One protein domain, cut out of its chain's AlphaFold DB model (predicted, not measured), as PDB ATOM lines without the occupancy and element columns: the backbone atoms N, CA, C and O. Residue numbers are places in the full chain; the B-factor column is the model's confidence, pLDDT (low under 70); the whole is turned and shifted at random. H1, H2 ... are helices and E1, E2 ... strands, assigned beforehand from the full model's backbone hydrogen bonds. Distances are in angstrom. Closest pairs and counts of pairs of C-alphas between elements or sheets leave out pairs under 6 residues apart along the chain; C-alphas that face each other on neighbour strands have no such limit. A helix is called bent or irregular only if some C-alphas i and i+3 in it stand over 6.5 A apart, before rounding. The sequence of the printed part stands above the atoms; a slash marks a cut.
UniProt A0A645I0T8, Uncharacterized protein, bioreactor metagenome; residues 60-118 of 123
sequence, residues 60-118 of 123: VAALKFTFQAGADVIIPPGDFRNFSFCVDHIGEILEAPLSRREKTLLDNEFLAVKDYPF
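This is residues 60 to 118 of the 123 residues of an uncharacterized protein of bioreactor metagenome (UniProt A0A645I0T8). Two long helices, H2 and H3, make the arms of an open U, with the short helix H1 between them, packed on both. Residues 107 to 118, the end of H3 and a tail, stick out. The 59 printed residues, mostly helix by class, have named elements in the order H1, E1, H2, H3. The whole is only just compact, close to loose: radius of gyration of the C-alphas 12.1 A, spans 30 by 27 by 18 A.

H2, residues 80 to 95, touches H1, residues 60 to 68, at a steep tilt of 63 degrees, the same way; their closest C-alphas, of Lys 64 and Ile 93, are 5.2 A apart. H3, residues 100 to 113, touches H1 with residues 102 to 106 alone, about perpendicular at 78 degrees; their closest C-alphas, of Ala 61 and Glu 102, are 5.4 A apart. H2 and H3 are apart. E1, residues 73 to 75, pairs with no named strand. Every O i to N i+4 pair is within hydrogen-bond range in H1 and H3, 10 of 12 in H2.

H2, 24.1 A long, has a kink of 45 degrees near residue 89 and is irregular: C-alphas 88 and 91 are 7.7 A apart. H3 is 20.2 A long, ending at C-alpha 113 (90.453, -41.477, -211.847). H1 begins at C-alpha 60 (98.043, -57.973, -213.260).

The farthest C-alphas, of Glu 95 and Asp 115, are 33.2 A apart. The printed part has no cut, its three links are tight, and no printed residue is under 70 in pLDDT.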
ATOM      1  N   VAL A  60      96.728 -57.483-212.815       98.19
ATOM      2  CA  VAL A  60      98.043 -57.973-213.260       98.19
ATOM      3  C   VAL A  60      98.860 -56.873-213.916       98.19
ATOM      4  O   VAL A  60     100.040 -56.727-213.593       98.19
ATOM      5  N   ALA A  61      98.246 -56.058-214.777       97.94
ATOM      6  CA  ALA A  61      98.917 -54.913-215.381       97.94
ATOM      7  C   ALA A  61      99.487 -53.969-214.307       97.94
ATOM      8  O   ALA A  61     100.644 -53.554-214.397       97.94
ATOM      9  N   ALA A  62      98.716 -53.677-213.254       97.12
ATOM     10  CA  ALA A  62      99.156 -52.825-212.150       97.12
ATOM     11  C   ALA A  62     100.335 -53.432-211.366       97.12
ATOM     12  O   ALA A  62     101.288 -52.721-211.028       97.12
ATOM     13  N   LEU A  63     100.322 -54.746-211.121       97.25
ATOM     14  CA  LEU A  63     101.420 -55.434-210.437       97.25
ATOM     15  C   LEU A  63     102.690 -55.504-211.297       97.25
ATOM     16  O   LEU A  63     103.765 -55.174-210.796       97.25
ATOM     17  N   LYS A  64     102.575 -55.825-212.594       97.06
ATOM     18  CA  LYS A  64     103.694 -55.770-213.553       97.06
ATOM     19  C   LYS A  64     104.304 -54.378-213.618       97.06
ATOM     20  O   LYS A  64     105.523 -54.234-213.555       97.06
ATOM     21  N   PHE A  65     103.466 -53.342-213.689       94.94
ATOM     22  CA  PHE A  65     103.931 -51.959-213.649       94.94
ATOM     23  C   PHE A  65     104.693 -51.655-212.355       94.94
ATOM     24  O   PHE A  65     105.778 -51.081-212.409       94.94
ATOM     25  N   THR A  66     104.151 -52.054-211.203       94.00
ATOM     26  CA  THR A  66     104.766 -51.812-209.890       94.00
ATOM     27  C   THR A  66     106.121 -52.512-209.767       94.00
ATOM     28  O   THR A  66     107.094 -51.898-209.331       94.00
ATOM     29  N   PHE A  67     106.207 -53.767-210.207       94.12
ATOM     30  CA  PHE A  67     107.455 -54.526-210.238       94.12
ATOM     31  C   PHE A  67     108.486 -53.863-211.164       94.12
ATOM     32  O   PHE A  67     109.591 -53.529-210.736       94.12
ATOM     33  N   GLN A  68     108.099 -53.547-212.405       92.56
ATOM     34  CA  GLN A  68     108.969 -52.880-213.380       92.56
ATOM     35  C   GLN A  68     109.397 -51.470-212.943       92.56
ATOM     36  O   GLN A  68     110.481 -51.008-213.307       92.56
ATOM     37  N   ALA A  69     108.580 -50.782-212.140       90.69
ATOM     38  CA  ALA A  69     108.936 -49.496-211.549       90.69
ATOM     39  C   ALA A  69     110.090 -49.603-210.539       90.69
ATOM     40  O   ALA A  69     110.673 -48.573-210.206       90.69
ATOM     41  N   GLY A  70     110.469 -50.816-210.116       91.94
ATOM     42  CA  GLY A  70     111.625 -51.100-209.268       91.94
ATOM     43  C   GLY A  70     111.277 -51.442-207.824       91.94
ATOM     44  O   GLY A  70     112.080 -51.144-206.947       91.94
ATOM     45  N   ALA A  71     110.089 -52.001-207.579       93.69
ATOM     46  CA  ALA A  71     109.714 -52.525-206.273       93.69
ATOM     47  C   ALA A  71     110.346 -53.903-206.029       93.69
ATOM     48  O   ALA A  71     110.231 -54.786-206.877       93.69
ATOM     49  N   ASP A  72     110.933 -54.100-204.849       95.12
ATOM     50  CA  ASP A  72     111.436 -55.405-204.400       95.12
ATOM     51  C   ASP A  72     110.341 -56.216-203.696       95.12
ATOM     52  O   ASP A  72     110.336 -57.444-203.721       95.12
ATOM     53  N   VAL A  73     109.382 -55.524-203.074       95.88
ATOM     54  CA  VAL A  73     108.214 -56.130-202.426       95.88
ATOM     55  C   VAL A  73     106.970 -55.330-202.781       95.88
ATOM     56  O   VAL A  73     106.969 -54.099-202.710       95.88
ATOM     57  N   ILE A  74     105.882 -56.032-203.099       95.88
ATOM     58  CA  ILE A  74     104.570 -55.431-203.338       95.88
ATOM     59  C   ILE A  74     103.628 -55.827-202.205       95.88
ATOM     60  O   ILE A  74     103.318 -57.000-202.014       95.88
ATOM     61  N   ILE A  75     103.142 -54.833-201.466       96.69
ATOM     62  CA  ILE A  75     102.160 -55.014-200.399       96.69
ATOM     63  C   ILE A  75     100.802 -54.552-200.943       96.69
ATOM     64  O   ILE A  75     100.665 -53.378-201.295       96.69
ATOM     65  N   PRO A  76      99.783 -55.420-201.050       96.81
ATOM     66  CA  PRO A  76      98.475 -55.020-201.555       96.81
ATOM     67  C   PRO A  76      97.705 -54.119-200.568       96.81
ATOM     68  O   PRO A  76      98.097 -53.959-199.409       96.81
ATOM     69  N   PRO A  77      96.585 -53.507-201.001       96.81
ATOM     70  CA  PRO A  77      95.605 -52.913-200.097       96.81
ATOM     71  C   PRO A  77      95.125 -53.912-199.033       96.81
ATOM     72  O   PRO A  77      95.159 -55.122-199.242       96.81
ATOM     73  N   GLY A  78      94.677 -53.395-197.885       94.44
ATOM     74  CA  GLY A  78      94.315 -54.201-196.715       94.44
ATOM     75  C   GLY A  78      93.020 -54.993-196.896       94.44
ATOM     76  O   GLY A  78      91.989 -54.605-196.356       94.44
ATOM     77  N   ASP A  79      93.080 -56.091-197.646       95.56
ATOM     78  CA  ASP A  79      92.018 -57.080-197.821       95.56
ATOM     79  C   ASP A  79      92.634 -58.422-198.254       95.56
ATOM     80  O   ASP A  79      93.565 -58.461-199.062       95.56
ATOM     81  N   PHE A  80      92.121 -59.535-197.727       95.75
ATOM     82  CA  PHE A  80      92.693 -60.858-197.996       95.75
ATOM     83  C   PHE A  80      92.578 -61.256-199.471       95.75
ATOM     84  O   PHE A  80      93.451 -61.952-199.975       95.75
ATOM     85  N   ARG A  81      91.556 -60.772-200.191       96.94
ATOM     86  CA  ARG A  81      91.383 -61.075-201.619       96.94
ATOM     87  C   ARG A  81      92.484 -60.433-202.449       96.94
ATOM     88  O   ARG A  81      92.979 -61.049-203.383       96.94
ATOM     89  N   ASN A  82      92.894 -59.213-202.095       97.19
ATOM     90  CA  ASN A  82      94.020 -58.553-202.751       97.19
ATOM     91  C   ASN A  82      95.346 -59.261-202.431       97.19
ATOM     92  O   ASN A  82      96.196 -59.357-203.309       97.19
ATOM     93  N   PHE A  83      95.513 -59.779-201.208       96.94
ATOM     94  CA  PHE A  83      96.665 -60.613-200.852       96.94
ATOM     95  C   PHE A  83      96.726 -61.902-201.678       96.94
ATOM     96  O   PHE A  83      97.730 -62.128-202.349       96.94
ATOM     97  N   SER A  84      95.647 -62.693-201.689       97.75
ATOM     98  CA  SER A  84      95.556 -63.916-202.497       97.75
ATOM     99  C   SER A  84      95.814 -63.626-203.972       97.75
ATOM    100  O   SER A  84      96.663 -64.273-204.565       97.75
ATOM    101  N   PHE A  85      95.212 -62.568-204.527       98.12
ATOM    102  CA  PHE A  85      95.447 -62.175-205.916       98.12
ATOM    103  C   PHE A  85      96.931 -61.925-206.222       98.12
ATOM    104  O   PHE A  85      97.411 -62.355-207.264       98.12
ATOM    105  N   CYS A  86      97.679 -61.248-205.344       97.50
ATOM    106  CA  CYS A  86      99.115 -61.056-205.565       97.50
ATOM    107  C   CYS A  86      99.885 -62.384-205.548       97.50
ATOM    108  O   CYS A  86     100.771 -62.578-206.377       97.50
ATOM    109  N   VAL A  87      99.553 -63.286-204.618       97.44
ATOM    110  CA  VAL A  87     100.197 -64.604-204.498       97.44
ATOM    111  C   VAL A  87      99.897 -65.472-205.721       97.44
ATOM    112  O   VAL A  87     100.821 -66.026-206.309       97.44
ATOM    113  N   ASP A  88      98.637 -65.524-206.148       98.00
ATOM    114  CA  ASP A  88      98.178 -66.357-207.266       98.00
ATOM    115  C   ASP A  88      98.796 -65.939-208.614       98.00
ATOM    116  O   ASP A  88      98.863 -66.741-209.543       98.00
ATOM    117  N   HIS A  89      99.272 -64.693-208.730       97.00
ATOM    118  CA  HIS A  89      99.756 -64.119-209.990       97.00
ATOM    119  C   HIS A  89     101.250 -63.776-210.013       97.00
ATOM    120  O   HIS A  89     101.730 -63.257-211.023       97.00
ATOM    121  N   ILE A  90     102.014 -64.072-208.952       94.56
ATOM    122  CA  ILE A  90     103.443 -63.717-208.890       94.56
ATOM    123  C   ILE A  90     104.258 -64.333-210.035       94.56
ATOM    124  O   ILE A  90     105.123 -63.659-210.586       94.56
ATOM    125  N   GLY A  91     103.943 -65.567-210.448       95.69
ATOM    126  CA  GLY A  91     104.605 -66.222-211.581       95.69
ATOM    127  C   GLY A  91     104.466 -65.421-212.878       95.69
ATOM    128  O   GLY A  91     105.463 -65.071-213.499       95.69
ATOM    129  N   GLU A  92     103.243 -65.015-213.226       95.25
ATOM    130  CA  GLU A  92     102.970 -64.232-214.440       95.25
ATOM    131  C   GLU A  92     103.670 -62.864-214.433       95.25
ATOM    132  O   GLU A  92     104.120 -62.381-215.475       95.25
ATOM    133  N   ILE A  93     103.766 -62.231-213.261       93.56
ATOM    134  CA  ILE A  93     104.440 -60.936-213.099       93.56
ATOM    135  C   ILE A  93     105.948 -61.059-213.361       93.56
ATOM    136  O   ILE A  93     106.547 -60.129-213.899       93.56
ATOM    137  N   LEU A  94     106.555 -62.191-212.987       93.19
ATOM    138  CA  LEU A  94     107.984 -62.454-213.171       93.19
ATOM    139  C   LEU A  94     108.324 -62.937-214.588       93.19
ATOM    140  O   LEU A  94     109.402 -62.632-215.091       93.19
ATOM    141  N   GLU A  95     107.422 -63.680-215.231       95.19
ATOM    142  CA  GLU A  95     107.650 -64.276-216.554       95.19
ATOM    143  C   GLU A  95     107.530 -63.273-217.705       95.19
ATOM    144  O   GLU A  95     108.264 -63.371-218.692       95.19
ATOM    145  N   ALA A  96     106.609 -62.309-217.604       93.38
ATOM    146  CA  ALA A  96     106.292 -61.400-218.700       93.38
ATOM    147  C   ALA A  96     106.328 -59.926-218.262       93.38
ATOM    148  O   ALA A  96     105.592 -59.534-217.350       93.38
ATOM    149  N   PRO A  97     107.108 -59.063-218.945       94.06
ATOM    150  CA  PRO A  97     107.111 -57.634-218.659       94.06
ATOM    151  C   PRO A  97     105.775 -56.981-219.046       94.06
ATOM    152  O   PRO A  97     104.985 -57.541-219.809       94.06
ATOM    153  N   LEU A  98     105.547 -55.753-218.567       95.94
ATOM    154  CA  LEU A  98     104.373 -54.960-218.931       95.94
ATOM    155  C   LEU A  98     104.323 -54.723-220.450       95.94
ATOM    156  O   LEU A  98     105.193 -54.072-221.036       95.94
ATOM    157  N   SER A  99     103.274 -55.220-221.091       96.69
ATOM    158  CA  SER A  99     103.038 -55.049-222.521       96.69
ATOM    159  C   SER A  99     102.533 -53.643-222.863       96.69
ATOM    160  O   SER A  99     102.058 -52.882-222.016       96.69
ATOM    161  N   ARG A 100     102.562 -53.289-224.158       96.75
ATOM    162  CA  ARG A 100     101.961 -52.026-224.631       96.75
ATOM    163  C   ARG A 100     100.455 -51.973-224.377       96.75
ATOM    164  O   ARG A 100      99.960 -50.904-224.044       96.75
ATOM    165  N   ARG A 101      99.745 -53.100-224.524       97.69
ATOM    166  CA  ARG A 101      98.292 -53.173-224.303       97.69
ATOM    167  C   ARG A 101      97.954 -52.891-222.844       97.69
ATOM    168  O   ARG A 101      97.146 -52.010-222.574       97.69
ATOM    169  N   GLU A 102      98.629 -53.578-221.925       97.69
ATOM    170  CA  GLU A 102      98.480 -53.361-220.483       97.69
ATOM    171  C   GLU A 102      98.853 -51.924-220.107       97.69
ATOM    172  O   GLU A 102      98.133 -51.271-219.362       97.69
ATOM    173  N   LYS A 103      99.926 -51.368-220.684       95.50
ATOM    174  CA  LYS A 103     100.283 -49.964-220.454       95.50
ATOM    175  C   LYS A 103      99.183 -48.996-220.915       95.50
ATOM    176  O   LYS A 103      98.897 -48.043-220.198       95.50
ATOM    177  N   THR A 104      98.585 -49.210-222.088       96.94
ATOM    178  CA  THR A 104      97.469 -48.380-222.574       96.94
ATOM    179  C   THR A 104      96.252 -48.494-221.658       96.94
ATOM    180  O   THR A 104      95.644 -47.475-221.346       96.94
ATOM    181  N   LEU A 105      95.934 -49.702-221.179       97.56
ATOM    182  CA  LEU A 105      94.891 -49.913-220.174       97.56
ATOM    183  C   LEU A 105      95.160 -49.070-218.918       97.56
ATOM    184  O   LEU A 105      94.307 -48.284-218.524       97.56
ATOM    185  N   LEU A 106      96.365 -49.159-218.344       96.44
ATOM    186  CA  LEU A 106      96.736 -48.384-217.154       96.44
ATOM    187  C   LEU A 106      96.670 -46.869-217.381       96.44
ATOM    188  O   LEU A 106      96.250 -46.133-216.492       96.44
ATOM    189  N   ASP A 107      97.094 -46.392-218.555       94.69
ATOM    190  CA  ASP A 107      97.044 -44.969-218.896       94.69
ATOM    191  C   ASP A 107      95.585 -44.469-218.990       94.69
ATOM    192  O   ASP A 107      95.285 -43.376-218.505       94.69
ATOM    193  N   ASN A 108      94.672 -45.278-219.541       96.31
ATOM    194  CA  ASN A 108      93.243 -44.961-219.619       96.31
ATOM    195  C   ASN A 108      92.568 -44.973-218.240       96.31
ATOM    196  O   ASN A 108      91.847 -44.033-217.908       96.31
ATOM    197  N   GLU A 109      92.834 -45.998-217.425       96.31
ATOM    198  CA  GLU A 109      92.311 -46.090-216.054       96.31
ATOM    199  C   GLU A 109      92.788 -44.901-215.215       96.31
ATOM    200  O   GLU A 109      91.990 -44.234-214.559       96.31
ATOM    201  N   PHE A 110      94.075 -44.545-215.311       93.31
ATOM    202  CA  PHE A 110      94.608 -43.367-214.633       93.31
ATOM    203  C   PHE A 110      93.868 -42.085-215.034       93.31
ATOM    204  O   PHE A 110      93.479 -41.309-214.163       93.31
ATOM    205  N   LEU A 111      93.642 -41.857-216.333       93.75
ATOM    206  CA  LEU A 111      92.910 -40.679-216.810       93.75
ATOM    207  C   LEU A 111      91.482 -40.609-216.256       93.75
ATOM    208  O   LEU A 111      91.021 -39.513-215.939       93.75
ATOM    209  N   ALA A 112      90.813 -41.754-216.105       95.12
ATOM    210  CA  ALA A 112      89.457 -41.834-215.570       95.12
ATOM    211  C   ALA A 112      89.373 -41.483-214.073       95.12
ATOM    212  O   ALA A 112      88.332 -41.007-213.617       95.12
ATOM    213  N   VAL A 113      90.450 -41.693-213.305       93.44
ATOM    214  CA  VAL A 113      90.453 -41.477-211.847       93.44
ATOM    215  C   VAL A 113      91.441 -40.430-211.336       93.44
ATOM    216  O   VAL A 113      91.552 -40.253-210.122       93.44
ATOM    217  N   LYS A 114      92.141 -39.712-212.222       91.00
ATOM    218  CA  LYS A 114      93.206 -38.747-211.877       91.00
ATOM    219  C   LYS A 114      92.787 -37.680-210.858       91.00
ATOM    220  O   LYS A 114      93.626 -37.198-210.105       91.00
ATOM    221  N   ASP A 115      91.499 -37.343-210.822       92.25
ATOM    222  CA  ASP A 115      90.924 -36.320-209.940       92.25
ATOM    223  C   ASP A 115      90.558 -36.877-208.544       92.25
ATOM    224  O   ASP A 115      90.120 -36.145-207.658       92.25
ATOM    225  N   TYR A 116      90.791 -38.175-208.312       93.62
ATOM    226  CA  TYR A 116      90.511 -38.886-207.062       93.62
ATOM    227  C   TYR A 116      91.758 -39.591-206.492       93.62
ATOM    228  O   TYR A 116      91.688 -40.765-206.106       93.62
ATOM    229  N   PRO A 117      92.926 -38.930-206.397       91.56
ATOM    230  CA  PRO A 117      94.155 -39.602-205.988       91.56
ATOM    231  C   PRO A 117      94.079 -40.016-204.513       91.56
ATOM    232  O   PRO A 117      93.450 -39.336-203.709       91.56
ATOM    233  N   PHE A 118      94.685 -41.132-204.114       90.25
ATOM    234  CA  PHE A 118      94.702 -41.506-202.689       90.25
ATOM    235  C   PHE A 118      95.672 -40.658-201.864       90.25
ATOM    236  O   PHE A 118      95.351 -40.287-200.741       90.25
TER     237      PHE A 118